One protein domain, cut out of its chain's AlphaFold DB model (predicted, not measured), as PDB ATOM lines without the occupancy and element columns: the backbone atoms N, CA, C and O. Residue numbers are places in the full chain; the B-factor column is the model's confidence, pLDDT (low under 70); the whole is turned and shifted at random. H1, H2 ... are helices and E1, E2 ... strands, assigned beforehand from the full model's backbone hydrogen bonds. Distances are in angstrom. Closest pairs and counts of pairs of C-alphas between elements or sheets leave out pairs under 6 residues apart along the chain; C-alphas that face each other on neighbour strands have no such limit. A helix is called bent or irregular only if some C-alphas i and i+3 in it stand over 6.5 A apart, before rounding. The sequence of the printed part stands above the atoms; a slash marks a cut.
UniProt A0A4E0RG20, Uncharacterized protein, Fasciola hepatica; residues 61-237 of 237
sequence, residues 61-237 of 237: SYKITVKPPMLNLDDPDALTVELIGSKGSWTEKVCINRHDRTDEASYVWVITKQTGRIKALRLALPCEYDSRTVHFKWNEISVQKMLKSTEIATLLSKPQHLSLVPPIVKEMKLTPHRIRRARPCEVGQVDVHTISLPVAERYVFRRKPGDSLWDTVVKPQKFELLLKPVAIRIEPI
ATOM      1  N   SER A  61      -6.970 -39.450  33.817       83.06
ATOM      2  CA  SER A  61      -6.849 -38.002  33.994       83.06
ATOM      3  C   SER A  61      -6.329 -37.672  35.388       83.06
ATOM      4  O   SER A  61      -6.949 -38.057  36.382       83.06
ATOM      5  N   TYR A  62      -5.240 -36.914  35.463       84.50
ATOM      6  CA  TYR A  62      -4.682 -36.398  36.710       84.50
ATOM      7  C   TYR A  62      -4.784 -34.871  36.726       84.50
ATOM      8  O   TYR A  62      -4.388 -34.223  35.757       84.50
ATOM      9  N   LYS A  63      -5.268 -34.291  37.831       86.62
ATOM     10  CA  LYS A  63      -5.036 -32.880  38.167       86.62
ATOM     11  C   LYS A  63      -3.905 -32.810  39.190       86.62
ATOM     12  O   LYS A  63      -4.086 -33.238  40.331       86.62
ATOM     13  N   ILE A  64      -2.767 -32.247  38.801       85.94
ATOM     14  CA  ILE A  64      -1.685 -31.890  39.729       85.94
ATOM     15  C   ILE A  64      -1.970 -30.488  40.293       85.94
ATOM     16  O   ILE A  64      -2.639 -29.663  39.662       85.94
ATOM     17  N   THR A  65      -1.552 -30.230  41.529       85.50
ATOM     18  CA  THR A  65      -1.610 -28.912  42.175       85.50
ATOM     19  C   THR A  65      -0.406 -28.749  43.092       85.50
ATOM     20  O   THR A  65      -0.340 -29.387  44.144       85.50
ATOM     21  N   VAL A  66       0.533 -27.899  42.678       78.69
ATOM     22  CA  VAL A  66       1.699 -27.477  43.471       78.69
ATOM     23  C   VAL A  66       1.367 -26.163  44.169       78.69
ATOM     24  O   VAL A  66       0.906 -25.244  43.492       78.69
ATOM     25  N   LYS A  67       1.607 -26.086  45.486       75.19
ATOM     26  CA  LYS A  67       1.500 -24.858  46.289       75.19
ATOM     27  C   LYS A  67       2.893 -24.423  46.787       75.19
ATOM     28  O   LYS A  67       3.357 -24.965  47.799       75.19
ATOM     29  N   PRO A  68       3.585 -23.499  46.091       66.06
ATOM     30  CA  PRO A  68       4.679 -22.738  46.692       66.06
ATOM     31  C   PRO A  68       4.140 -21.817  47.810       66.06
ATOM     32  O   PRO A  68       2.936 -21.557  47.858       66.06
ATOM     33  N   PRO A  69       4.992 -21.341  48.736       59.69
ATOM     34  CA  PRO A  69       4.623 -20.313  49.706       59.69
ATOM     35  C   PRO A  69       4.674 -18.901  49.096       59.69
ATOM     36  O   PRO A  69       3.843 -18.072  49.442       59.69
ATOM     37  N   MET A  70       5.650 -18.656  48.214       66.31
ATOM     38  CA  MET A  70       5.843 -17.476  47.366       66.31
ATOM     39  C   MET A  70       6.716 -17.900  46.173       66.31
ATOM     40  O   MET A  70       7.586 -18.763  46.347       66.31
ATOM     41  N   LEU A  71       6.528 -17.278  45.009       67.94
ATOM     42  CA  LEU A  71       7.399 -17.412  43.834       67.94
ATOM     43  C   LEU A  71       8.271 -16.166  43.631       67.94
ATOM     44  O   LEU A  71       7.763 -15.045  43.580       67.94
ATOM     45  N   ASN A  72       9.575 -16.366  43.448       71.50
ATOM     46  CA  ASN A  72      10.501 -15.323  43.004       71.50
ATOM     47  C   ASN A  72      10.478 -15.180  41.470       71.50
ATOM     48  O   ASN A  72       9.948 -16.031  40.751       71.50
ATOM     49  N   LEU A  73      11.089 -14.112  40.949       69.56
ATOM     50  CA  LEU A  73      11.275 -13.938  39.502       69.56
ATOM     51  C   LEU A  73      12.187 -15.031  38.921       69.56
ATOM     52  O   LEU A  73      11.843 -15.622  37.896       69.56
ATOM     53  N   ASP A  74      13.271 -15.347  39.628       73.69
ATOM     54  CA  ASP A  74      14.335 -16.276  39.215       73.69
ATOM     55  C   ASP A  74      14.048 -17.753  39.553       73.69
ATOM     56  O   ASP A  74      14.840 -18.642  39.238       73.69
ATOM     57  N   ASP A  75      12.906 -18.039  40.185       76.38
ATOM     58  CA  ASP A  75      12.444 -19.414  40.388       76.38
ATOM     59  C   ASP A  75      12.091 -20.082  39.040       76.38
ATOM     60  O   ASP A  75      11.858 -19.387  38.046       76.38
ATOM     61  N   PRO A  76      12.014 -21.425  38.962       77.00
ATOM     62  CA  PRO A  76      11.606 -22.132  37.752       77.00
ATOM     63  C   PRO A  76      10.231 -21.708  37.215       77.00
ATOM     64  O   PRO A  76       9.292 -21.413  37.962       77.00
ATOM     65  N   ASP A  77      10.095 -21.682  35.892       79.00
ATOM     66  CA  ASP A  77       8.816 -21.528  35.187       79.00
ATOM     67  C   ASP A  77       8.028 -22.851  35.135       79.00
ATOM     68  O   ASP A  77       6.803 -22.850  35.024       79.00
ATOM     69  N   ALA A  78       8.725 -23.984  35.249       82.44
ATOM     70  CA  ALA A  78       8.163 -25.322  35.201       82.44
ATOM     71  C   ALA A  78       9.002 -26.337  35.991       82.44
ATOM     72  O   ALA A  78      10.215 -26.202  36.127       82.44
ATOM     73  N   LEU A  79       8.352 -27.400  36.470       85.06
ATOM     74  CA  LEU A  79       8.978 -28.510  37.201       85.06
ATOM     75  C   LEU A  79       8.762 -29.828  36.464       85.06
ATOM     76  O   LEU A  79       7.710 -30.035  35.865       85.06
ATOM     77  N   THR A  80       9.696 -30.766  36.575       88.62
ATOM     78  CA  THR A  80       9.496 -32.138  36.096       88.62
ATOM     79  C   THR A  80       8.874 -32.972  37.215       88.62
ATOM     80  O   THR A  80       9.480 -33.160  38.269       88.62
ATOM     81  N   VAL A  81       7.657 -33.476  37.004       88.75
ATOM     82  CA  VAL A  81       6.924 -34.306  37.973       88.75
ATOM     83  C   VAL A  81       6.932 -35.760  37.524       88.75
ATOM     84  O   VAL A  81       6.381 -36.066  36.472       88.75
ATOM     85  N   GLU A  82       7.468 -36.664  38.348       91.50
ATOM     86  CA  GLU A  82       7.296 -38.114  38.200       91.50
ATOM     87  C   GLU A  82       6.286 -38.648  39.231       91.50
ATOM     88  O   GLU A  82       6.477 -38.512  40.443       91.50
ATOM     89  N   LEU A  83       5.226 -39.318  38.765       91.25
ATOM     90  CA  LEU A  83       4.349 -40.129  39.615       91.25
ATOM     91  C   LEU A  83       4.761 -41.595  39.535       91.25
ATOM     92  O   LEU A  83       4.633 -42.223  38.485       91.25
ATOM     93  N   ILE A  84       5.158 -42.171  40.666       92.19
ATOM     94  CA  ILE A  84       5.512 -43.586  40.784       92.19
ATOM     95  C   ILE A  84       4.296 -44.338  41.331       92.19
ATOM     96  O   ILE A  84       3.850 -44.090  42.456       92.19
ATOM     97  N   GLY A  85       3.733 -45.255  40.543       91.56
ATOM     98  CA  GLY A  85       2.523 -45.999  40.890       91.56
ATOM     99  C   GLY A  85       2.693 -47.519  40.921       91.56
ATOM    100  O   GLY A  85       3.772 -48.074  40.729       91.56
ATOM    101  N   SER A  86       1.600 -48.226  41.203       90.19
ATOM    102  CA  SER A  86       1.569 -49.689  41.308       90.19
ATOM    103  C   SER A  86       1.710 -50.445  39.981       90.19
ATOM    104  O   SER A  86       1.848 -51.662  40.027       90.19
ATOM    105  N   LYS A  87       1.632 -49.762  38.830       87.94
ATOM    106  CA  LYS A  87       1.765 -50.334  37.473       87.94
ATOM    107  C   LYS A  87       2.929 -49.731  36.662       87.94
ATOM    108  O   LYS A  87       3.010 -49.958  35.459       87.94
ATOM    109  N   GLY A  88       3.804 -48.954  37.305       87.06
ATOM    110  CA  GLY A  88       4.900 -48.206  36.676       87.06
ATOM    111  C   GLY A  88       4.880 -46.722  37.051       87.06
ATOM    112  O   GLY A  88       3.988 -46.281  37.787       87.06
ATOM    113  N   SER A  89       5.851 -45.957  36.548       88.69
ATOM    114  CA  SER A  89       5.880 -44.495  36.671       88.69
ATOM    115  C   SER A  89       5.506 -43.772  35.370       88.69
ATOM    116  O   SER A  89       5.343 -44.385  34.310       88.69
ATOM    117  N   TRP A  90       5.291 -42.463  35.482       87.19
ATOM    118  CA  TRP A  90       5.077 -41.518  34.383       87.19
ATOM    119  C   TRP A  90       5.640 -40.155  34.796       87.19
ATOM    120  O   TRP A  90       5.507 -39.783  35.964       87.19
ATOM    121  N   THR A  91       6.217 -39.426  33.839       87.50
ATOM    122  CA  THR A  91       6.944 -38.167  34.051       87.50
ATOM    123  C   THR A  91       6.473 -37.091  33.068       87.50
ATOM    124  O   THR A  91       6.241 -37.408  31.903       87.50
ATOM    125  N   GLU A  92       6.347 -35.837  33.517       85.56
ATOM    126  CA  GLU A  92       5.785 -34.718  32.734       85.56
ATOM    127  C   GLU A  92       6.361 -33.352  33.171       85.56
ATOM    128  O   GLU A  92       6.607 -33.152  34.363       85.56
ATOM    129  N   LYS A  93       6.532 -32.391  32.243       84.88
ATOM    130  CA  LYS A  93       6.882 -30.987  32.569       84.88
ATOM    131  C   LYS A  93       5.599 -30.226  32.954       84.88
ATOM    132  O   LYS A  93       4.633 -30.173  32.198       84.88
ATOM    133  N   VAL A  94       5.579 -29.670  34.162       80.25
ATOM    134  CA  VAL A  94       4.439 -29.021  34.827       80.25
ATOM    135  C   VAL A  94       4.744 -27.534  34.987       80.25
ATOM    136  O   VAL A  94       5.539 -27.156  35.844       80.25
ATOM    137  N   CYS A  95       4.122 -26.693  34.159       79.56
ATOM    138  CA  CYS A  95       4.322 -25.243  34.192       79.56
ATOM    139  C   CYS A  95       3.641 -24.583  35.406       79.56
ATOM    140  O   CYS A  95       2.557 -24.994  35.837       79.56
ATOM    141  N   ILE A  96       4.279 -23.539  35.933       75.00
ATOM    142  CA  ILE A  96       3.873 -22.775  37.113       75.00
ATOM    143  C   ILE A  96       3.176 -21.481  36.668       75.00
ATOM    144  O   ILE A  96       3.792 -20.572  36.114       75.00
ATOM    145  N   ASN A  97       1.877 -21.367  36.952       70.38
ATOM    146  CA  ASN A  97       1.094 -20.174  36.621       70.38
ATOM    147  C   ASN A  97       1.308 -19.069  37.671       70.38
ATOM    148  O   ASN A  97       0.694 -19.103  38.736       70.38
ATOM    149  N   ARG A  98       2.121 -18.055  37.349       67.94
ATOM    150  CA  ARG A  98       2.504 -16.944  38.255       67.94
ATOM    151  C   ARG A  98       1.456 -15.823  38.409       67.94
ATOM    152  O   ARG A  98       1.777 -14.733  38.868       67.94
ATOM    153  N   HIS A  99       0.218 -16.035  37.961       57.38
ATOM    154  CA  HIS A  99      -0.760 -14.953  37.760       57.38
ATOM    155  C   HIS A  99      -1.722 -14.693  38.935       57.38
ATOM    156  O   HIS A  99      -2.471 -13.722  38.871       57.38
ATOM    157  N   ASP A 100      -1.728 -15.522  39.985       52.28
ATOM    158  CA  ASP A 100      -2.763 -15.488  41.031       52.28
ATOM    159  C   ASP A 100      -2.155 -15.396  42.446       52.28
ATOM    160  O   ASP A 100      -1.889 -16.401  43.106       52.28
ATOM    161  N   ARG A 101      -1.900 -14.157  42.895       50.09
ATOM    162  CA  ARG A 101      -1.126 -13.818  44.113       50.09
ATOM    163  C   ARG A 101      -1.705 -14.344  45.432       50.09
ATOM    164  O   ARG A 101      -1.007 -14.321  46.440       50.09
ATOM    165  N   THR A 102      -2.977 -14.736  45.467       51.66
ATOM    166  CA  THR A 102      -3.660 -15.160  46.705       51.66
ATOM    167  C   THR A 102      -3.758 -16.671  46.876       51.66
ATOM    168  O   THR A 102      -4.031 -17.139  47.979       51.66
ATOM    169  N   ASP A 103      -3.554 -17.440  45.806       52.69
ATOM    170  CA  ASP A 103      -3.711 -18.895  45.832       52.69
ATOM    171  C   ASP A 103      -2.798 -19.536  44.767       52.69
ATOM    172  O   ASP A 103      -3.257 -20.273  43.895       52.69
ATOM    173  N   GLU A 104      -1.494 -19.210  44.816       57.06
ATOM    174  CA  GLU A 104      -0.481 -19.654  43.843       57.06
ATOM    175  C   GLU A 104      -0.524 -21.182  43.676       57.06
ATOM    176  O   GLU A 104      -0.138 -21.957  44.558       57.06
ATOM    177  N   ALA A 105      -1.065 -21.625  42.539       59.94
ATOM    178  CA  ALA A 105      -1.450 -23.013  42.327       59.94
ATOM    179  C   ALA A 105      -1.184 -23.450  40.886       59.94
ATOM    180  O   ALA A 105      -1.905 -23.110  39.943       59.94
ATOM    181  N   SER A 106      -0.155 -24.280  40.717       58.75
ATOM    182  CA  SER A 106       0.208 -24.826  39.403       58.75
ATOM    183  C   SER A 106      -0.762 -25.944  39.025       58.75
ATOM    184  O   SER A 106      -0.650 -27.065  39.526       58.75
ATOM    185  N   TYR A 107      -1.750 -25.631  38.184       63.81
ATOM    186  CA  TYR A 107      -2.786 -26.568  37.752       63.81
ATOM    187  C   TYR A 107      -2.474 -27.169  36.384       63.81
ATOM    188  O   TYR A 107      -2.663 -26.514  35.362       63.81
ATOM    189  N   VAL A 108      -2.119 -28.454  36.356       61.75
ATOM    190  CA  VAL A 108      -1.976 -29.205  35.102       61.75
ATOM    191  C   VAL A 108      -2.942 -30.384  35.092       61.75
ATOM    192  O   VAL A 108      -2.999 -31.171  36.040       61.75
ATOM    193  N   TRP A 109      -3.729 -30.463  34.016       64.38
ATOM    194  CA  TRP A 109      -4.623 -31.572  33.691       64.38
ATOM    195  C   TRP A 109      -3.959 -32.447  32.635       64.38
ATOM    196  O   TRP A 109      -3.866 -32.037  31.480       64.38
ATOM    197  N   VAL A 110      -3.527 -33.649  33.015       65.75
ATOM    198  CA  VAL A 110      -2.823 -34.568  32.108       65.75
ATOM    199  C   VAL A 110      -3.640 -35.837  31.884       65.75
ATOM    200  O   VAL A 110      -4.343 -36.288  32.787       65.75
ATOM    201  N   ILE A 111      -3.588 -36.391  30.670       66.31
ATOM    202  CA  ILE A 111      -4.399 -37.525  30.206       66.31
ATOM    203  C   ILE A 111      -3.447 -38.621  29.702       66.31
ATOM    204  O   ILE A 111      -3.104 -38.658  28.523       66.31
ATOM    205  N   THR A 112      -2.980 -39.491  30.600       66.00
ATOM    206  CA  THR A 112      -1.796 -40.346  30.358       66.00
ATOM    207  C   THR A 112      -1.977 -41.808  30.780       66.00
ATOM    208  O   THR A 112      -3.058 -42.239  31.183       66.00
ATOM    209  N   LYS A 113      -0.926 -42.612  30.576       68.94
ATOM    210  CA  LYS A 113      -0.840 -44.064  30.809       68.94
ATOM    211  C   LYS A 113      -1.180 -44.434  32.266       68.94
ATOM    212  O   LYS A 113      -0.842 -43.698  33.187       68.94
ATOM    213  N   GLN A 114      -1.805 -45.597  32.498       72.44
ATOM    214  CA  GLN A 114      -2.118 -46.054  33.862       72.44
ATOM    215  C   GLN A 114      -0.855 -46.261  34.719       72.44
ATOM    216  O   GLN A 114      -0.180 -47.279  34.577       72.44
ATOM    217  N   THR A 115      -0.623 -45.396  35.709       79.38
ATOM    218  CA  THR A 115       0.327 -45.678  36.809       79.38
ATOM    219  C   THR A 115      -0.278 -46.589  37.888       79.38
ATOM    220  O   THR A 115       0.444 -47.180  38.688       79.38
ATOM    221  N   GLY A 116      -1.604 -46.774  37.906       83.75
ATOM    222  CA  GLY A 116      -2.316 -47.589  38.899       83.75
ATOM    223  C   GLY A 116      -2.652 -46.804  40.172       83.75
ATOM    224  O   GLY A 116      -3.153 -45.683  40.089       83.75
ATOM    225  N   ARG A 117      -2.404 -47.392  41.351       86.12
ATOM    226  CA  ARG A 117      -2.461 -46.675  42.639       86.12
ATOM    227  C   ARG A 117      -1.154 -45.905  42.818       86.12
ATOM    228  O   ARG A 117      -0.092 -46.520  42.726       86.12
ATOM    229  N   ILE A 118      -1.211 -44.602  43.087       90.88
ATOM    230  CA  ILE A 118       0.004 -43.793  43.277       90.88
ATOM    231  C   ILE A 118       0.685 -44.215  44.592       90.88
ATOM    232  O   ILE A 118       0.025 -44.354  45.625       90.88
ATOM    233  N   LYS A 119       2.000 -44.459  44.540       92.94
ATOM    234  CA  LYS A 119       2.840 -44.898  45.669       92.94
ATOM    235  C   LYS A 119       3.820 -43.817  46.129       92.94
ATOM    236  O   LYS A 119       4.093 -43.741  47.324       92.94
ATOM    237  N   ALA A 120       4.347 -43.012  45.207       92.94
ATOM    238  CA  ALA A 120       5.260 -41.911  45.496       92.94
ATOM    239  C   ALA A 120       5.236 -40.836  44.392       92.94
ATOM    240  O   ALA A 120       4.679 -41.044  43.311       92.94
ATOM    241  N   LEU A 121       5.856 -39.701  44.698       92.94
ATOM    242  CA  LEU A 121       6.094 -38.540  43.847       92.94
ATOM    243  C   LEU A 121       7.602 -38.258  43.854       92.94
ATOM    244  O   LEU A 121       8.208 -38.294  44.925       92.94
ATOM    245  N   ARG A 122       8.195 -37.918  42.710       91.56
ATOM    246  CA  ARG A 122       9.502 -37.248  42.641       91.56
ATOM    247  C   ARG A 122       9.353 -35.944  41.864       91.56
ATOM    248  O   ARG A 122       8.604 -35.889  40.889       91.56
ATOM    249  N   LEU A 123      10.051 -34.904  42.314       88.62
ATOM    250  CA  LEU A 123      10.224 -33.659  41.567       88.62
ATOM    251  C   LEU A 123      11.675 -33.550  41.121       88.62
ATOM    252  O   LEU A 123      12.566 -33.723  41.948       88.62
ATOM    253  N   ALA A 124      11.892 -33.193  39.866       88.25
ATOM    254  CA  ALA A 124      13.183 -32.755  39.359       88.25
ATOM    255  C   ALA A 124      13.042 -31.344  38.774       88.25
ATOM    256  O   ALA A 124      11.966 -30.952  38.307       88.25
ATOM    257  N   LEU A 125      14.130 -30.578  38.790       84.38
ATOM    258  CA  LEU A 125      14.216 -29.360  37.990       84.38
ATOM    259  C   LEU A 125      14.337 -29.726  36.497       84.38
ATOM    260  O   LEU A 125      14.793 -30.825  36.164       84.38
ATOM    261  N   PRO A 126      13.945 -28.838  35.571       79.38
ATOM    262  CA  PRO A 126      14.442 -28.904  34.203       79.38
ATOM    263  C   PRO A 126      15.971 -28.750  34.210       79.38
ATOM    264  O   PRO A 126      16.501 -27.987  35.013       79.38
ATOM    265  N   CYS A 127      16.678 -29.411  33.286       75.50
ATOM    266  CA  CYS A 127      18.150 -29.360  33.175       75.50
ATOM    267  C   CYS A 127      18.721 -27.942  32.947       75.50
ATOM    268  O   CYS A 127      19.926 -27.737  33.000       75.50
ATOM    269  N   GLU A 128      17.832 -26.994  32.660       77.56
ATOM    270  CA  GLU A 128      18.040 -25.564  32.447       77.56
ATOM    271  C   GLU A 128      18.387 -24.813  33.758       77.56
ATOM    272  O   GLU A 128      18.919 -23.707  33.704       77.56
ATOM    273  N   TYR A 129      18.103 -25.402  34.931       75.88
ATOM    274  CA  TYR A 129      18.218 -24.766  36.251       75.88
ATOM    275  C   TYR A 129      19.159 -25.529  37.201       75.88
ATOM    276  O   TYR A 129      19.007 -26.737  37.389       75.88
ATOM    277  N   ASP A 130      20.065 -24.825  37.895       74.19
ATOM    278  CA  ASP A 130      20.846 -25.420  38.989       74.19
ATOM    279  C   ASP A 130      20.050 -25.429  40.307       74.19
ATOM    280  O   ASP A 130      19.627 -24.402  40.841       74.19
ATOM    281  N   SER A 131      19.941 -26.623  40.886       71.50
ATOM    282  CA  SER A 131      19.527 -26.902  42.265       71.50
ATOM    283  C   SER A 131      20.117 -25.986  43.351       71.50
ATOM    284  O   SER A 131      19.496 -25.834  44.405       71.50
ATOM    285  N   ARG A 132      21.308 -25.410  43.125       70.44
ATOM    286  CA  ARG A 132      22.027 -24.529  44.063       70.44
ATOM    287  C   ARG A 132      21.579 -23.071  43.993       70.44
ATOM    288  O   ARG A 132      21.694 -22.369  44.995       70.44
ATOM    289  N   THR A 133      21.100 -22.611  42.836       68.62
ATOM    290  CA  THR A 133      20.673 -21.217  42.621       68.62
ATOM    291  C   THR A 133      19.161 -21.053  42.746       68.62
ATOM    292  O   THR A 133      18.703 -20.008  43.199       68.62
ATOM    293  N   VAL A 134      18.375 -22.088  42.430       74.06
ATOM    294  CA  VAL A 134      16.915 -22.057  42.592       74.06
ATOM    295  C   VAL A 134      16.521 -21.924  44.068       74.06
ATOM    296  O   VAL A 134      16.823 -22.784  44.897       74.06
ATOM    297  N   HIS A 135      15.785 -20.860  44.400       72.75
ATOM    298  CA  HIS A 135      15.315 -20.585  45.762       72.75
ATOM    299  C   HIS A 135      13.914 -21.143  46.067       72.75
ATOM    300  O   HIS A 135      13.538 -21.228  47.245       72.75
ATOM    301  N   PHE A 136      13.182 -21.573  45.035       75.88
ATOM    302  CA  PHE A 136      11.871 -22.213  45.099       75.88
ATOM    303  C   PHE A 136      11.823 -23.315  46.158       75.88
ATOM    304  O   PHE A 136      12.581 -24.288  46.129       75.88
ATOM    305  N   LYS A 137      10.859 -23.197  47.071       77.56
ATOM    306  CA  LYS A 137      10.591 -24.181  48.123       77.56
ATOM    307  C   LYS A 137       9.156 -24.657  47.999       77.56
ATOM    308  O   LYS A 137       8.238 -23.848  48.019       77.56
ATOM    309  N   TRP A 138       8.948 -25.969  47.943       80.50
ATOM    310  CA  TRP A 138       7.612 -26.558  48.023       80.50
ATOM    311  C   TRP A 138       7.388 -27.221  49.385       80.50
ATOM    312  O   TRP A 138       8.308 -27.785  49.990       80.50
ATOM    313  N   ASN A 139       6.140 -27.149  49.856       81.88
ATOM    314  CA  ASN A 139       5.714 -27.701  51.145       81.88
ATOM    315  C   ASN A 139       4.603 -28.749  50.977       81.88
ATOM    316  O   ASN A 139       4.687 -29.823  51.571       81.88
ATOM    317  N   GLU A 140       3.592 -28.477  50.137       87.25
ATOM    318  CA  GLU A 140       2.538 -29.432  49.773       87.25
ATOM    319  C   GLU A 140       2.357 -29.509  48.249       87.25
ATOM    320  O   GLU A 140       2.248 -28.495  47.556       87.25
ATOM    321  N   ILE A 141       2.249 -30.738  47.740       88.06
ATOM    322  CA  ILE A 141       1.729 -31.041  46.404       88.06
ATOM    323  C   ILE A 141       0.554 -31.994  46.569       88.06
ATOM    324  O   ILE A 141       0.628 -32.965  47.323       88.06
ATOM    325  N   SER A 142      -0.531 -31.754  45.834       90.38
ATOM    326  CA  SER A 142      -1.625 -32.718  45.744       90.38
ATOM    327  C   SER A 142      -1.868 -33.176  44.313       90.38
ATOM    328  O   SER A 142      -1.793 -32.397  43.362       90.38
ATOM    329  N   VAL A 143      -2.148 -34.468  44.172       90.31
ATOM    330  CA  VAL A 143      -2.381 -35.140  42.894       90.31
ATOM    331  C   VAL A 143      -3.750 -35.797  42.964       90.31
ATOM    332  O   VAL A 143      -3.986 -36.665  43.803       90.31
ATOM    333  N   GLN A 144      -4.664 -35.360  42.104       90.31
ATOM    334  CA  GLN A 144      -6.040 -35.846  42.043       90.31
ATOM    335  C   GLN A 144      -6.192 -36.732  40.804       90.31
ATOM    336  O   GLN A 144      -6.279 -36.229  39.684       90.31
ATOM    337  N   LYS A 145      -6.212 -38.053  40.994       88.69
ATOM    338  CA  LYS A 145      -6.547 -39.022  39.943       88.69
ATOM    339  C   LYS A 145      -8.069 -39.049  39.797       88.69
ATOM    340  O   LYS A 145      -8.759 -39.501  40.710       88.69
ATOM    341  N   MET A 146      -8.595 -38.596  38.666       86.31
ATOM    342  CA  MET A 146     -10.029 -38.671  38.375       86.31
ATOM    343  C   MET A 146     -10.465 -40.130  38.193       86.31
ATOM    344  O   MET A 146      -9.788 -40.899  37.508       86.31
ATOM    345  N   LEU A 147     -11.601 -40.497  38.783       83.44
ATOM    346  CA  LEU A 147     -12.170 -41.842  38.686       83.44
ATOM    347  C   LEU A 147     -13.064 -41.977  37.448       83.44
ATOM    348  O   LEU A 147     -13.910 -41.120  37.178       83.44
ATOM    349  N   LYS A 148     -12.918 -43.084  36.716       81.19
ATOM    350  CA  LYS A 148     -13.862 -43.484  35.660       81.19
ATOM    351  C   LYS A 148     -15.145 -44.051  36.266       81.19
ATOM    352  O   LYS A 148     -15.108 -44.631  37.344       81.19
ATOM    353  N   SER A 149     -16.263 -43.992  35.539       73.38
ATOM    354  CA  SER A 149     -17.559 -44.537  35.987       73.38
ATOM    355  C   SER A 149     -17.489 -46.001  36.449       73.38
ATOM    356  O   SER A 149     -18.173 -46.381  37.393       73.38
ATOM    357  N   THR A 150     -16.627 -46.811  35.826       77.31
ATOM    358  CA  THR A 150     -16.347 -48.193  36.243       77.31
ATOM    359  C   THR A 150     -15.602 -48.264  37.576       77.31
ATOM    360  O   THR A 150     -16.016 -49.006  38.458       77.31
ATOM    361  N   GLU A 151     -14.560 -47.452  37.773       80.69
ATOM    362  CA  GLU A 151     -13.839 -47.361  39.051       80.69
ATOM    363  C   GLU A 151     -14.749 -46.845  40.178       80.69
ATOM    364  O   GLU A 151     -14.660 -47.338  41.298       80.69
ATOM    365  N   ILE A 152     -15.662 -45.911  39.878       81.25
ATOM    366  CA  ILE A 152     -16.694 -45.432  40.810       81.25
ATOM    367  C   ILE A 152     -17.612 -46.588  41.225       81.25
ATOM    368  O   ILE A 152     -17.806 -46.803  42.419       81.25
ATOM    369  N   ALA A 153     -18.125 -47.377  40.274       74.75
ATOM    370  CA  ALA A 153     -18.976 -48.531  40.572       74.75
ATOM    371  C   ALA A 153     -18.250 -49.598  41.419       74.75
ATOM    372  O   ALA A 153     -18.778 -50.038  42.439       74.75
ATOM    373  N   THR A 154     -17.010 -49.958  41.060       80.69
ATOM    374  CA  THR A 154     -16.168 -50.910  41.817       80.69
ATOM    375  C   THR A 154     -15.718 -50.375  43.186       80.69
ATOM    376  O   THR A 154     -15.300 -51.144  44.053       80.69
ATOM    377  N   LEU A 155     -15.766 -49.059  43.403       79.88
ATOM    378  CA  LEU A 155     -15.488 -48.458  44.703       79.88
ATOM    379  C   LEU A 155     -16.747 -48.429  45.579       79.88
ATOM    380  O   LEU A 155     -16.663 -48.805  46.746       79.88
ATOM    381  N   LEU A 156     -17.905 -48.058  45.024       76.00
ATOM    382  CA  LEU A 156     -19.187 -48.032  45.742       76.00
ATOM    383  C   LEU A 156     -19.693 -49.425  46.143       76.00
ATOM    384  O   LEU A 156     -20.403 -49.531  47.137       76.00
ATOM    385  N   SER A 157     -19.310 -50.491  45.431       75.25
ATOM    386  CA  SER A 157     -19.663 -51.869  45.808       75.25
ATOM    387  C   SER A 157     -18.933 -52.390  47.056       75.25
ATOM    388  O   SER A 157     -19.278 -53.457  47.565       75.25
ATOM    389  N   LYS A 158     -17.934 -51.666  47.581       78.44
ATOM    390  CA  LYS A 158     -17.207 -52.061  48.797       78.44
ATOM    391  C   LYS A 158     -18.022 -51.705  50.049       78.44
ATOM    392  O   LYS A 158     -18.470 -50.562  50.138       78.44
ATOM    393  N   PRO A 159     -18.127 -52.585  51.068       78.69
ATOM    394  CA  PRO A 159     -18.944 -52.336  52.266       78.69
ATOM    395  C   PRO A 159     -18.690 -50.976  52.933       78.69
ATOM    396  O   PRO A 159     -19.619 -50.212  53.175       78.69
ATOM    397  N   GLN A 160     -17.413 -50.622  53.101       77.56
ATOM    398  CA  GLN A 160     -16.908 -49.342  53.627       77.56
ATOM    399  C   GLN A 160     -17.359 -48.072  52.865       77.56
ATOM    400  O   GLN A 160     -17.130 -46.957  53.331       77.56
ATOM    401  N   HIS A 161     -17.939 -48.220  51.671       74.50
ATOM    402  CA  HIS A 161     -18.411 -47.130  50.814       74.50
ATOM    403  C   HIS A 161     -19.908 -47.232  50.484       74.50
ATOM    404  O   HIS A 161     -20.459 -46.292  49.912       74.50
ATOM    405  N   LEU A 162     -20.602 -48.296  50.916       71.50
ATOM    406  CA  LEU A 162     -22.061 -48.400  50.795       71.50
ATOM    407  C   LEU A 162     -22.779 -47.273  51.551       71.50
ATOM    408  O   LEU A 162     -23.864 -46.866  51.149       71.50
ATOM    409  N   SER A 163     -22.184 -46.716  52.609       73.75
ATOM    410  CA  SER A 163     -22.690 -45.519  53.303       73.75
ATOM    411  C   SER A 163     -22.863 -44.308  52.376       73.75
ATOM    412  O   SER A 163     -23.802 -43.542  52.567       73.75
ATOM    413  N   LEU A 164     -22.028 -44.176  51.336       70.06
ATOM    414  CA  LEU A 164     -22.077 -43.092  50.345       70.06
ATOM    415  C   LEU A 164     -23.194 -43.271  49.303       70.06
ATOM    416  O   LEU A 164     -23.567 -42.313  48.625       70.06
ATOM    417  N   VAL A 165     -23.723 -44.489  49.152       69.81
ATOM    418  CA  VAL A 165     -24.870 -44.761  48.276       69.81
ATOM    419  C   VAL A 165     -26.147 -44.251  48.969       69.81
ATOM    420  O   VAL A 165     -26.381 -44.617  50.125       69.81
ATOM    421  N   PRO A 166     -26.990 -43.430  48.313       68.19
ATOM    422  CA  PRO A 166     -28.210 -42.894  48.922       68.19
ATOM    423  C   PRO A 166     -29.161 -43.990  49.440       68.19
ATOM    424  O   PRO A 166     -29.263 -45.030  48.786       68.19
ATOM    425  N   PRO A 167     -29.903 -43.761  50.546       71.19
ATOM    426  CA  PRO A 167     -30.935 -44.683  51.040       71.19
ATOM    427  C   PRO A 167     -31.942 -45.079  49.952       71.19
ATOM    428  O   PRO A 167     -32.060 -46.256  49.631       71.19
ATOM    429  N   ILE A 168     -32.486 -44.095  49.229       66.50
ATOM    430  CA  ILE A 168     -33.417 -44.317  48.111       66.50
ATOM    431  C   ILE A 168     -32.871 -45.287  47.037       66.50
ATOM    432  O   ILE A 168     -33.596 -46.145  46.552       66.50
ATOM    433  N   VAL A 169     -31.561 -45.258  46.740       65.19
ATOM    434  CA  VAL A 169     -30.903 -46.185  45.788       65.19
ATOM    435  C   VAL A 169     -30.686 -47.587  46.392       65.19
ATOM    436  O   VAL A 169     -30.594 -48.570  45.659       65.19
ATOM    437  N   LYS A 170     -30.609 -47.709  47.722       67.31
ATOM    438  CA  LYS A 170     -30.554 -48.999  48.443       67.31
ATOM    439  C   LYS A 170     -31.931 -49.645  48.596       67.31
ATOM    440  O   LYS A 170     -31.993 -50.871  48.690       67.31
ATOM    441  N   GLU A 171     -32.982 -48.834  48.658       64.38
ATOM    442  CA  GLU A 171     -34.379 -49.229  48.878       64.38
ATOM    443  C   GLU A 171     -35.087 -49.591  47.561       64.38
ATOM    444  O   GLU A 171     -35.794 -50.593  47.507       64.38
ATOM    445  N   MET A 172     -34.801 -48.878  46.463       62.56
ATOM    446  CA  MET A 172     -35.336 -49.111  45.104       62.56
ATOM    447  C   MET A 172     -34.931 -50.448  44.434       62.56
ATOM    448  O   MET A 172     -35.086 -50.614  43.226       62.56
ATOM    449  N   LYS A 173     -34.440 -51.438  45.190       57.56
ATOM    450  CA  LYS A 173     -34.008 -52.761  44.690       57.56
ATOM    451  C   LYS A 173     -35.127 -53.629  44.098       57.56
ATOM    452  O   LYS A 173     -34.821 -54.670  43.525       57.56
ATOM    453  N   LEU A 174     -36.392 -53.251  44.280       49.75
ATOM    454  CA  LEU A 174     -37.557 -54.064  43.914       49.75
ATOM    455  C   LEU A 174     -38.008 -53.899  42.452       49.75
ATOM    456  O   LEU A 174     -38.777 -54.724  41.970       49.75
ATOM    457  N   THR A 175     -37.517 -52.888  41.732       59.03
ATOM    458  CA  THR A 175     -37.807 -52.679  40.302       59.03
ATOM    459  C   THR A 175     -36.561 -52.230  39.531       59.03
ATOM    460  O   THR A 175     -35.656 -51.615  40.107       59.03
ATOM    461  N   PRO A 176     -36.473 -52.531  38.220       61.31
ATOM    462  CA  PRO A 176     -35.387 -52.047  37.378       61.31
ATOM    463  C   PRO A 176     -35.483 -50.521  37.223       61.31
ATOM    464  O   PRO A 176     -36.522 -49.984  36.854       61.31
ATOM    465  N   HIS A 177     -34.380 -49.822  37.502       66.19
ATOM    466  CA  HIS A 177     -34.299 -48.363  37.433       66.19
ATOM    467  C   HIS A 177     -33.087 -47.901  36.618       66.19
ATOM    468  O   HIS A 177     -31.993 -48.468  36.701       66.19
ATOM    469  N   ARG A 178     -33.257 -46.804  35.878       70.50
ATOM    470  CA  ARG A 178     -32.204 -46.109  35.143       70.50
ATOM    471  C   ARG A 178     -31.762 -44.871  35.917       70.50
ATOM    472  O   ARG A 178     -32.517 -43.920  36.089       70.50
ATOM    473  N   ILE A 179     -30.495 -44.843  36.323       71.88
ATOM    474  CA  ILE A 179     -29.869 -43.634  36.872       71.88
ATOM    475  C   ILE A 179     -29.255 -42.836  35.716       71.88
ATOM    476  O   ILE A 179     -28.360 -43.333  35.025       71.88
ATOM    477  N   ARG A 180     -29.686 -41.583  35.521       78.00
ATOM    478  CA  ARG A 180     -29.049 -40.637  34.585       78.00
ATOM    479  C   ARG A 180     -28.557 -39.383  35.300       78.00
ATOM    480  O   ARG A 180     -29.166 -38.910  36.251       78.00
ATOM    481  N   ARG A 181     -27.438 -38.815  34.843       79.56
ATOM    482  CA  ARG A 181     -26.940 -37.533  35.365       79.56
ATOM    483  C   ARG A 181     -27.869 -36.408  34.907       79.56
ATOM    484  O   ARG A 181     -28.054 -36.235  33.704       79.56
ATOM    485  N   ALA A 182     -28.403 -35.644  35.853       81.69
ATOM    486  CA  ALA A 182     -29.267 -34.509  35.557       81.69
ATOM    487  C   ALA A 182     -28.465 -33.344  34.946       81.69
ATOM    488  O   ALA A 182     -27.287 -33.121  35.263       81.69
ATOM    489  N   ARG A 183     -29.105 -32.597  34.049       82.25
ATOM    490  CA  ARG A 183     -28.576 -31.372  33.439       82.25
ATOM    491  C   ARG A 183     -28.582 -30.233  34.471       82.25
ATOM    492  O   ARG A 183     -29.415 -30.233  35.372       82.25
ATOM    493  N   PRO A 184     -27.730 -29.198  34.328       79.88
ATOM    494  CA  PRO A 184     -27.708 -28.065  35.261       79.88
ATOM    495  C   PRO A 184     -29.036 -27.296  35.395       79.88
ATOM    496  O   PRO A 184     -29.228 -26.615  36.392       79.88
ATOM    497  N   CYS A 185     -29.932 -27.396  34.408       83.12
ATOM    498  CA  CYS A 185     -31.278 -26.813  34.421       83.12
ATOM    499  C   CYS A 185     -32.363 -27.720  35.033       83.12
ATOM    500  O   CYS A 185     -33.479 -27.259  35.231       83.12
ATOM    501  N   GLU A 186     -32.054 -28.987  35.322       82.38
ATOM    502  CA  GLU A 186     -32.971 -29.950  35.956       82.38
ATOM    503  C   GLU A 186     -32.767 -29.998  37.489       82.38
ATOM    504  O   GLU A 186     -33.540 -30.616  38.215       82.38
ATOM    505  N   VAL A 187     -31.729 -29.331  38.008       81.25
ATOM    506  CA  VAL A 187     -31.422 -29.261  39.446       81.25
ATOM    507  C   VAL A 187     -32.548 -28.536  40.189       81.25
ATOM    508  O   VAL A 187     -32.787 -27.356  39.945       81.25
ATOM    509  N   GLY A 188     -33.204 -29.238  41.117       78.00
ATOM    510  CA  GLY A 188     -34.363 -28.739  41.866       78.00
ATOM    511  C   GLY A 188     -35.715 -29.281  41.386       78.00
ATOM    512  O   GLY A 188     -36.734 -28.950  41.983       78.00
ATOM    513  N   GLN A 189     -35.747 -30.120  40.345       84.19
ATOM    514  CA  GLN A 189     -36.937 -30.907  40.004       84.19
ATOM    515  C   GLN A 189     -37.134 -32.055  41.014       84.19
ATOM    516  O   GLN A 189     -36.165 -32.552  41.589       84.19
ATOM    517  N   VAL A 190     -38.389 -32.458  41.246       77.00
ATOM    518  CA  VAL A 190     -38.804 -33.378  42.335       77.00
ATOM    519  C   VAL A 190     -38.090 -34.738  42.282       77.00
ATOM    520  O   VAL A 190     -37.797 -35.338  43.312       77.00
ATOM    521  N   ASP A 191     -37.767 -35.191  41.075       76.50
ATOM    522  CA  ASP A 191     -37.112 -36.458  40.749       76.50
ATOM    523  C   ASP A 191     -35.583 -36.338  40.560       76.50
ATOM    524  O   ASP A 191     -34.924 -37.280  40.109       76.50
ATOM    525  N   VAL A 192     -34.998 -35.177  40.891       81.62
ATOM    526  CA  VAL A 192     -33.562 -34.894  40.753       81.62
ATOM    527  C   VAL A 192     -32.894 -34.780  42.120       81.62
ATOM    528  O   VAL A 192     -32.927 -33.748  42.793       81.62
ATOM    529  N   HIS A 193     -32.202 -35.845  42.509       79.62
ATOM    530  CA  HIS A 193     -31.509 -35.956  43.787       79.62
ATOM    531  C   HIS A 193     -30.032 -35.564  43.651       79.62
ATOM    532  O   HIS A 193     -29.325 -36.012  42.746       79.62
ATOM    533  N   THR A 194     -29.531 -34.742  44.576       81.56
ATOM    534  CA  THR A 194     -28.095 -34.430  44.665       81.56
ATOM    535  C   THR A 194     -27.407 -35.438  45.573       81.56
ATOM    536  O   THR A 194     -27.756 -35.546  46.745       81.56
ATOM    537  N   ILE A 195     -26.424 -36.169  45.041       77.81
ATOM    538  CA  ILE A 195     -25.766 -37.272  45.752       77.81
ATOM    539  C   ILE A 195     -24.243 -37.089  45.787       77.81
ATOM    540  O   ILE A 195     -23.641 -36.618  44.821       77.81
ATOM    541  N   SER A 196     -23.602 -37.450  46.900       81.75
ATOM    542  CA  SER A 196     -22.156 -37.266  47.103       81.75
ATOM    543  C   SER A 196     -21.351 -38.428  46.519       81.75
ATOM    544  O   SER A 196     -20.944 -39.340  47.237       81.75
ATOM    545  N   LEU A 197     -21.108 -38.399  45.206       80.94
ATOM    546  CA  LEU A 197     -20.328 -39.436  44.527       80.94
ATOM    547  C   LEU A 197     -18.815 -39.211  44.665       80.94
ATOM    548  O   LEU A 197     -18.354 -38.072  44.553       80.94
ATOM    549  N   PRO A 198     -18.016 -40.282  44.819       84.06
ATOM    550  CA  PRO A 198     -16.568 -40.204  44.693       84.06
ATOM    551  C   PRO A 198     -16.186 -39.934  43.236       84.06
ATOM    552  O   PRO A 198     -16.537 -40.708  42.350       84.06
ATOM    553  N   VAL A 199     -15.466 -38.842  42.975       86.19
ATOM    554  CA  VAL A 199     -15.064 -38.443  41.609       86.19
ATOM    555  C   VAL A 199     -13.555 -38.470  41.377       86.19
ATOM    556  O   VAL A 199     -13.120 -38.469  40.226       86.19
ATOM    557  N   ALA A 200     -12.745 -38.490  42.438       88.94
ATOM    558  CA  ALA A 200     -11.291 -38.582  42.342       88.94
ATOM    559  C   ALA A 200     -10.660 -39.184  43.607       88.94
ATOM    560  O   ALA A 200     -11.180 -39.029  44.710       88.94
ATOM    561  N   GLU A 201      -9.496 -39.807  43.452       90.50
ATOM    562  CA  GLU A 201      -8.559 -40.094  44.541       90.50
ATOM    563  C   GLU A 201      -7.575 -38.917  44.658       90.50
ATOM    564  O   GLU A 201      -6.843 -38.639  43.703       90.50
ATOM    565  N   ARG A 202      -7.526 -38.222  45.801       92.00
ATOM    566  CA  ARG A 202      -6.512 -37.195  46.095       92.00
ATOM    567  C   ARG A 202      -5.413 -37.786  46.967       92.00
ATOM    568  O   ARG A 202      -5.654 -38.255  48.073       92.00
ATOM    569  N   TYR A 203      -4.191 -37.691  46.468       93.12
ATOM    570  CA  TYR A 203      -2.962 -38.020  47.175       93.12
ATOM    571  C   TYR A 203      -2.286 -36.705  47.561       93.12
ATOM    572  O   TYR A 203      -2.138 -35.824  46.711       93.12
ATOM    573  N   VAL A 204      -1.907 -36.549  48.828       92.31
ATOM    574  CA  VAL A 204      -1.221 -35.351  49.332       92.31
ATOM    575  C   VAL A 204       0.190 -35.721  49.758       92.31
ATOM    576  O   VAL A 204       0.390 -36.566  50.634       92.31
ATOM    577  N   PHE A 205       1.159 -35.066  49.136       91.88
ATOM    578  CA  PHE A 205       2.584 -35.194  49.387       91.88
ATOM    579  C   PHE A 205       3.036 -33.951  50.137       91.88
ATOM    580  O   PHE A 205       2.768 -32.830  49.704       91.88
ATOM    581  N   ARG A 206       3.716 -34.148  51.264       89.88
ATOM    582  CA  ARG A 206       4.332 -33.064  52.026       89.88
ATOM    583  C   ARG A 206       5.782 -33.417  52.287       89.88
ATOM    584  O   ARG A 206       6.079 -34.564  52.632       89.88
ATOM    585  N   ARG A 207       6.649 -32.429  52.116       85.38
ATOM    586  CA  ARG A 207       8.073 -32.522  52.431       85.38
ATOM    587  C   ARG A 207       8.259 -32.463  53.952       85.38
ATOM    588  O   ARG A 207       7.546 -31.714  54.623       85.38
ATOM    589  N   LYS A 208       9.175 -33.250  54.515       83.56
ATOM    590  CA  LYS A 208       9.584 -33.132  55.924       83.56
ATOM    591  C   LYS A 208      10.679 -32.067  56.082       83.56
ATOM    592  O   LYS A 208      11.408 -31.792  55.126       83.56
ATOM    593  N   PRO A 209      10.862 -31.492  57.283       81.44
ATOM    594  CA  PRO A 209      12.095 -30.783  57.615       81.44
ATOM    595  C   PRO A 209      13.307 -31.695  57.365       81.44
ATOM    596  O   PRO A 209      13.300 -32.847  57.789       81.44
ATOM    597  N   GLY A 210      14.318 -31.191  56.655       77.81
ATOM    598  CA  GLY A 210      15.525 -31.944  56.289       77.81
ATOM    599  C   GLY A 210      15.474 -32.696  54.949       77.81
ATOM    600  O   GLY A 210      16.535 -32.946  54.386       77.81
ATOM    601  N   ASP A 211      14.297 -32.995  54.383       80.31
ATOM    602  CA  ASP A 211      14.215 -33.588  53.035       80.31
ATOM    603  C   ASP A 211      14.747 -32.593  51.982       80.31
ATOM    604  O   ASP A 211      14.381 -31.407  52.004       80.31
ATOM    605  N   SER A 212      15.533 -33.075  51.011       81.75
ATOM    606  CA  SER A 212      15.915 -32.278  49.836       81.75
ATOM    607  C   SER A 212      14.673 -31.815  49.060       81.75
ATOM    608  O   SER A 212      13.650 -32.500  48.990       81.75
ATOM    609  N   LEU A 213      14.765 -30.621  48.473       80.25
ATOM    610  CA  LEU A 213      13.724 -30.047  47.618       80.25
ATOM    611  C   LEU A 213      13.569 -30.819  46.300       80.25
ATOM    612  O   LEU A 213      12.465 -30.873  45.753       80.25
ATOM    613  N   TRP A 214      14.661 -31.425  45.827       85.19
ATOM    614  CA  TRP A 214      14.817 -31.976  44.484       85.19
ATOM    615  C   TRP A 214      15.243 -33.448  44.515       85.19
ATOM    616  O   TRP A 214      15.843 -33.918  45.489       85.19
ATOM    617  N   ASP A 215      14.844 -34.175  43.472       85.50
ATOM    618  CA  ASP A 215      15.057 -35.600  43.169       85.50
ATOM    619  C   ASP A 215      14.702 -36.623  44.263       85.50
ATOM    620  O   ASP A 215      14.858 -37.833  44.100       85.50
ATOM    621  N   THR A 216      14.104 -36.155  45.355       85.44
ATOM    622  CA  THR A 216      13.689 -36.980  46.487       85.44
ATOM    623  C   THR A 216      12.352 -37.662  46.209       85.44
ATOM    624  O   THR A 216      11.379 -37.028  45.799       85.44
ATOM    625  N   VAL A 217      12.288 -38.972  46.465       90.19
ATOM    626  CA  VAL A 217      11.078 -39.790  46.293       90.19
ATOM    627  C   VAL A 217      10.196 -39.690  47.542       90.19
ATOM    628  O   VAL A 217      10.406 -40.381  48.541       90.19
ATOM    629  N   VAL A 218       9.174 -38.839  47.482       91.56
ATOM    630  CA  VAL A 218       8.260 -38.544  48.593       91.56
ATOM    631  C   VAL A 218       7.014 -39.432  48.525       91.56
ATOM    632  O   VAL A 218       6.330 -39.521  47.505       91.56
ATOM    633  N   LYS A 219       6.683 -40.096  49.636       92.50
ATOM    634  CA  LYS A 219       5.470 -40.925  49.780       92.50
ATOM    635  C   LYS A 219       4.253 -40.049  50.137       92.50
ATOM    636  O   LYS A 219       4.424 -39.033  50.815       92.50
ATOM    637  N   PRO A 220       3.023 -40.408  49.722       92.62
ATOM    638  CA  PRO A 220       1.833 -39.641  50.073       92.62
ATOM    639  C   PRO A 220       1.565 -39.757  51.579       92.62
ATOM    640  O   PRO A 220       1.461 -40.862  52.109       92.62
ATOM    641  N   GLN A 221       1.436 -38.619  52.262       90.44
ATOM    642  CA  GLN A 221       1.109 -38.563  53.691       90.44
ATOM    643  C   GLN A 221      -0.400 -38.655  53.941       90.44
ATOM    644  O   GLN A 221      -0.824 -39.156  54.979       90.44
ATOM    645  N   LYS A 222      -1.224 -38.189  52.989       88.69
ATOM    646  CA  LYS A 222      -2.687 -38.289  53.061       88.69
ATOM    647  C   LYS A 222      -3.251 -38.889  51.778       88.69
ATOM    648  O   LYS A 222      -2.819 -38.545  50.679       88.69
ATOM    649  N   PHE A 223      -4.247 -39.751  51.938       87.06
ATOM    650  CA  PHE A 223      -5.119 -40.228  50.872       87.06
ATOM    651  C   PHE A 223      -6.548 -39.800  51.207       87.06
ATOM    652  O   PHE A 223      -7.022 -40.037  52.318       87.06
ATOM    653  N   GLU A 224      -7.223 -39.164  50.259       87.75
ATOM    654  CA  GLU A 224      -8.605 -38.711  50.383       87.75
ATOM    655  C   GLU A 224      -9.411 -39.194  49.178       87.75
ATOM    656  O   GLU A 224      -8.957 -39.131  48.035       87.75
ATOM    657  N   LEU A 225     -10.644 -39.623  49.425       86.50
ATOM    658  CA  LEU A 225     -11.617 -39.870  48.373       86.50
ATOM    659  C   LEU A 225     -12.426 -38.585  48.173       86.50
ATOM    660  O   LEU A 225     -13.237 -38.226  49.025       86.50
ATOM    661  N   LEU A 226     -12.188 -37.864  47.076       87.31
ATOM    662  CA  LEU A 226     -12.883 -36.609  46.805       87.31
ATOM    663  C   LEU A 226     -14.319 -36.892  46.369       87.31
ATOM    664  O   LEU A 226     -14.583 -37.225  45.210       87.31
ATOM    665  N   LEU A 227     -15.239 -36.725  47.313       85.75
ATOM    666  CA  LEU A 227     -16.671 -36.687  47.051       85.75
ATOM    667  C   LEU A 227     -17.044 -35.347  46.404       85.75
ATOM    668  O   LEU A 227     -16.507 -34.301  46.777       85.75
ATOM    669  N   LYS A 228     -17.982 -35.360  45.457       84.50
ATOM    670  CA  LYS A 228     -18.652 -34.145  44.969       84.50
ATOM    671  C   LYS A 228     -20.155 -34.371  44.825       84.50
ATOM    672  O   LYS A 228     -20.556 -35.479  44.469       84.50
ATOM    673  N   PRO A 229     -20.979 -33.328  45.031       84.19
ATOM    674  CA  PRO A 229     -22.391 -33.381  44.691       84.19
ATOM    675  C   PRO A 229     -22.556 -33.603  43.183       84.19
ATOM    676  O   PRO A 229     -22.053 -32.835  42.357       84.19
ATOM    677  N   VAL A 230     -23.276 -34.660  42.828       80.75
ATOM    678  CA  VAL A 230     -23.716 -34.968  41.469       80.75
ATOM    679  C   VAL A 230     -25.233 -35.048  41.492       80.75
ATOM    680  O   VAL A 230     -25.801 -35.882  42.190       80.75
ATOM    681  N   ALA A 231     -25.888 -34.179  40.725       85.00
ATOM    682  CA  ALA A 231     -27.318 -34.284  40.486       85.00
ATOM    683  C   ALA A 231     -27.595 -35.488  39.571       85.00
ATOM    684  O   ALA A 231     -27.050 -35.576  38.460       85.00
ATOM    685  N   ILE A 232     -28.427 -36.411  40.041       79.38
ATOM    686  CA  ILE A 232     -28.930 -37.556  39.281       79.38
ATOM    687  C   ILE A 232     -30.456 -37.515  39.244       79.38
ATOM    688  O   ILE A 232     -31.088 -37.088  40.203       79.38
ATOM    689  N   ARG A 233     -31.030 -37.998  38.148       81.31
ATOM    690  CA  ARG A 233     -32.423 -38.433  38.078       81.31
ATOM    691  C   ARG A 233     -32.442 -39.956  38.151       81.31
ATOM    692  O   ARG A 233     -31.585 -40.606  37.541       81.31
ATOM    693  N   ILE A 234     -33.392 -40.502  38.900       74.62
ATOM    694  CA  ILE A 234     -33.671 -41.939  38.953       74.62
ATOM    695  C   ILE A 234     -35.020 -42.149  38.273       74.62
ATOM    696  O   ILE A 234     -35.993 -41.491  38.624       74.62
ATOM    697  N   GLU A 235     -35.062 -43.026  37.279       75.06
ATOM    698  CA  GLU A 235     -36.253 -43.296  36.470       75.06
ATOM    699  C   GLU A 235     -36.577 -44.789  36.558       75.06
ATOM    700  O   GLU A 235     -35.635 -45.587  36.551       75.06
ATOM    701  N   PRO A 236     -37.852 -45.206  36.631       71.81
ATOM    702  CA  PRO A 236     -38.206 -46.592  36.344       71.81
ATOM    703  C   PRO A 236     -37.840 -46.940  34.889       71.81
ATOM    704  O   PRO A 236     -37.733 -46.050  34.037       71.81
ATOM    705  N   ILE A 237     -37.603 -48.227  34.628       68.88
ATOM    706  CA  ILE A 237     -37.379 -48.798  33.286       68.88
ATOM    707  C   ILE A 237     -38.689 -49.375  32.750       68.88
ATOM    708  O   ILE A 237     -39.356 -50.086  33.532       68.88
TER     709      ILE A 237
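AT A GLANCE: This is residues 61 to 237 of the 237 residues of an uncharacterized protein of Fasciola hepatica (UniProt A0A4E0RG20). This is an elongated model with a sandwich of two crossed sheets at one end, from which a long twisted ribbon of two strands, E8 and E9, runs out to a small far end with E7 and H3. In the sandwich the sheet E3 E2 E5 is face to face with the part of the larger, curled sheet that holds E4, E1 and E6; H1 sits beside the ribbon. The printed part has 177 residues, with three named helices and nine named strands in the order E1 E2 E3 E4 E5 E6 H1 H2 H3 E7 E8 E9. The larger sheet runs E4 E1 E6 E8 E9 E7, both sheets are antiparallel, and the class is mixed, helices and strands. The whole is loose, with a radius of gyration of the C-alphas of 20.3 A and spans of 66 by 34 by 28 A.

HOW THE PARTS SIT: Start at E1, residues 61 to 67, an inner strand of the strongly twisted six-stranded sheet. Its neighbours are E4, residues 106 to 112, with N 62 and O 110 at 2.9 A, and E6, residues 140 to 146, with N 65 and O 142 at 2.8 A. Next to E6 comes E8, residues 192 to 206, with N 143 and O 203 at 2.9 A. E8 forms a hairpin with E9, residues 222 to 236, where N 199 and O 226 are 2.9 A apart. E9 bends by 58 degrees at residue 231, and beyond it pairs with the edge strand E7, residues 177 to 181, N 180 and O 233 being 2.9 A apart. In the second sheet E2, residues 78 to 85, forms a hairpin with E3, residues 88 to 95, with N 83 and O 90 at 2.9 A; its other neighbour is E5, residues 118 to 124, with N 82 and O 122 at 2.9 A. The two sheets form a sandwich, two sheets face to face, the facing parts 9.6 A centre to centre and the strands at 60 degrees. Residues 121 to 122 of E5 also pair, antiparallel, with residues 217 to 218. H1, residues 149 to 156, only grazes the larger sheet; its closest C-alphas to E8 are those of Ile 152 and Pro 198, 6.5 A. H2, residues 159 to 162, is close to H1 but not clearly touching, Leu 156 and Leu 162 having the closest C-alphas, 5.8 A. H3, residues 167 to 174, grazes the larger sheet with residues 168 to 172 and is irregular: C-alphas 171 and 174 are 7.6 A apart. Each O i to N i+4 pair is within hydrogen-bond range in H1, 2 of 4 are in H3, and H2 is too short for such a pair.

IN THESE COORDINATES: Find C-alpha 61 at (-6.849, -38.002, 33.994), where E1 begins. E2 then spans 22.2 A and E3 23.1 A. E8 starts at C-alpha 192, (-33.562, -34.894, 40.753), and runs 39.6 A; E9 runs 40.1 A, to C-alpha 236 at (-38.206, -46.592, 36.344).

THE WHOLE: The C-alphas farthest apart are those of Thr 133 and Leu 174, 66.9 A. The printed part has no cut; the links E5 to E6 and E8 to E9 are long, with 15 residues each. The mean pLDDT of the printed part is 78.5, and 35 residues are under 70, among them residues 98 to 113 and 168 to 177.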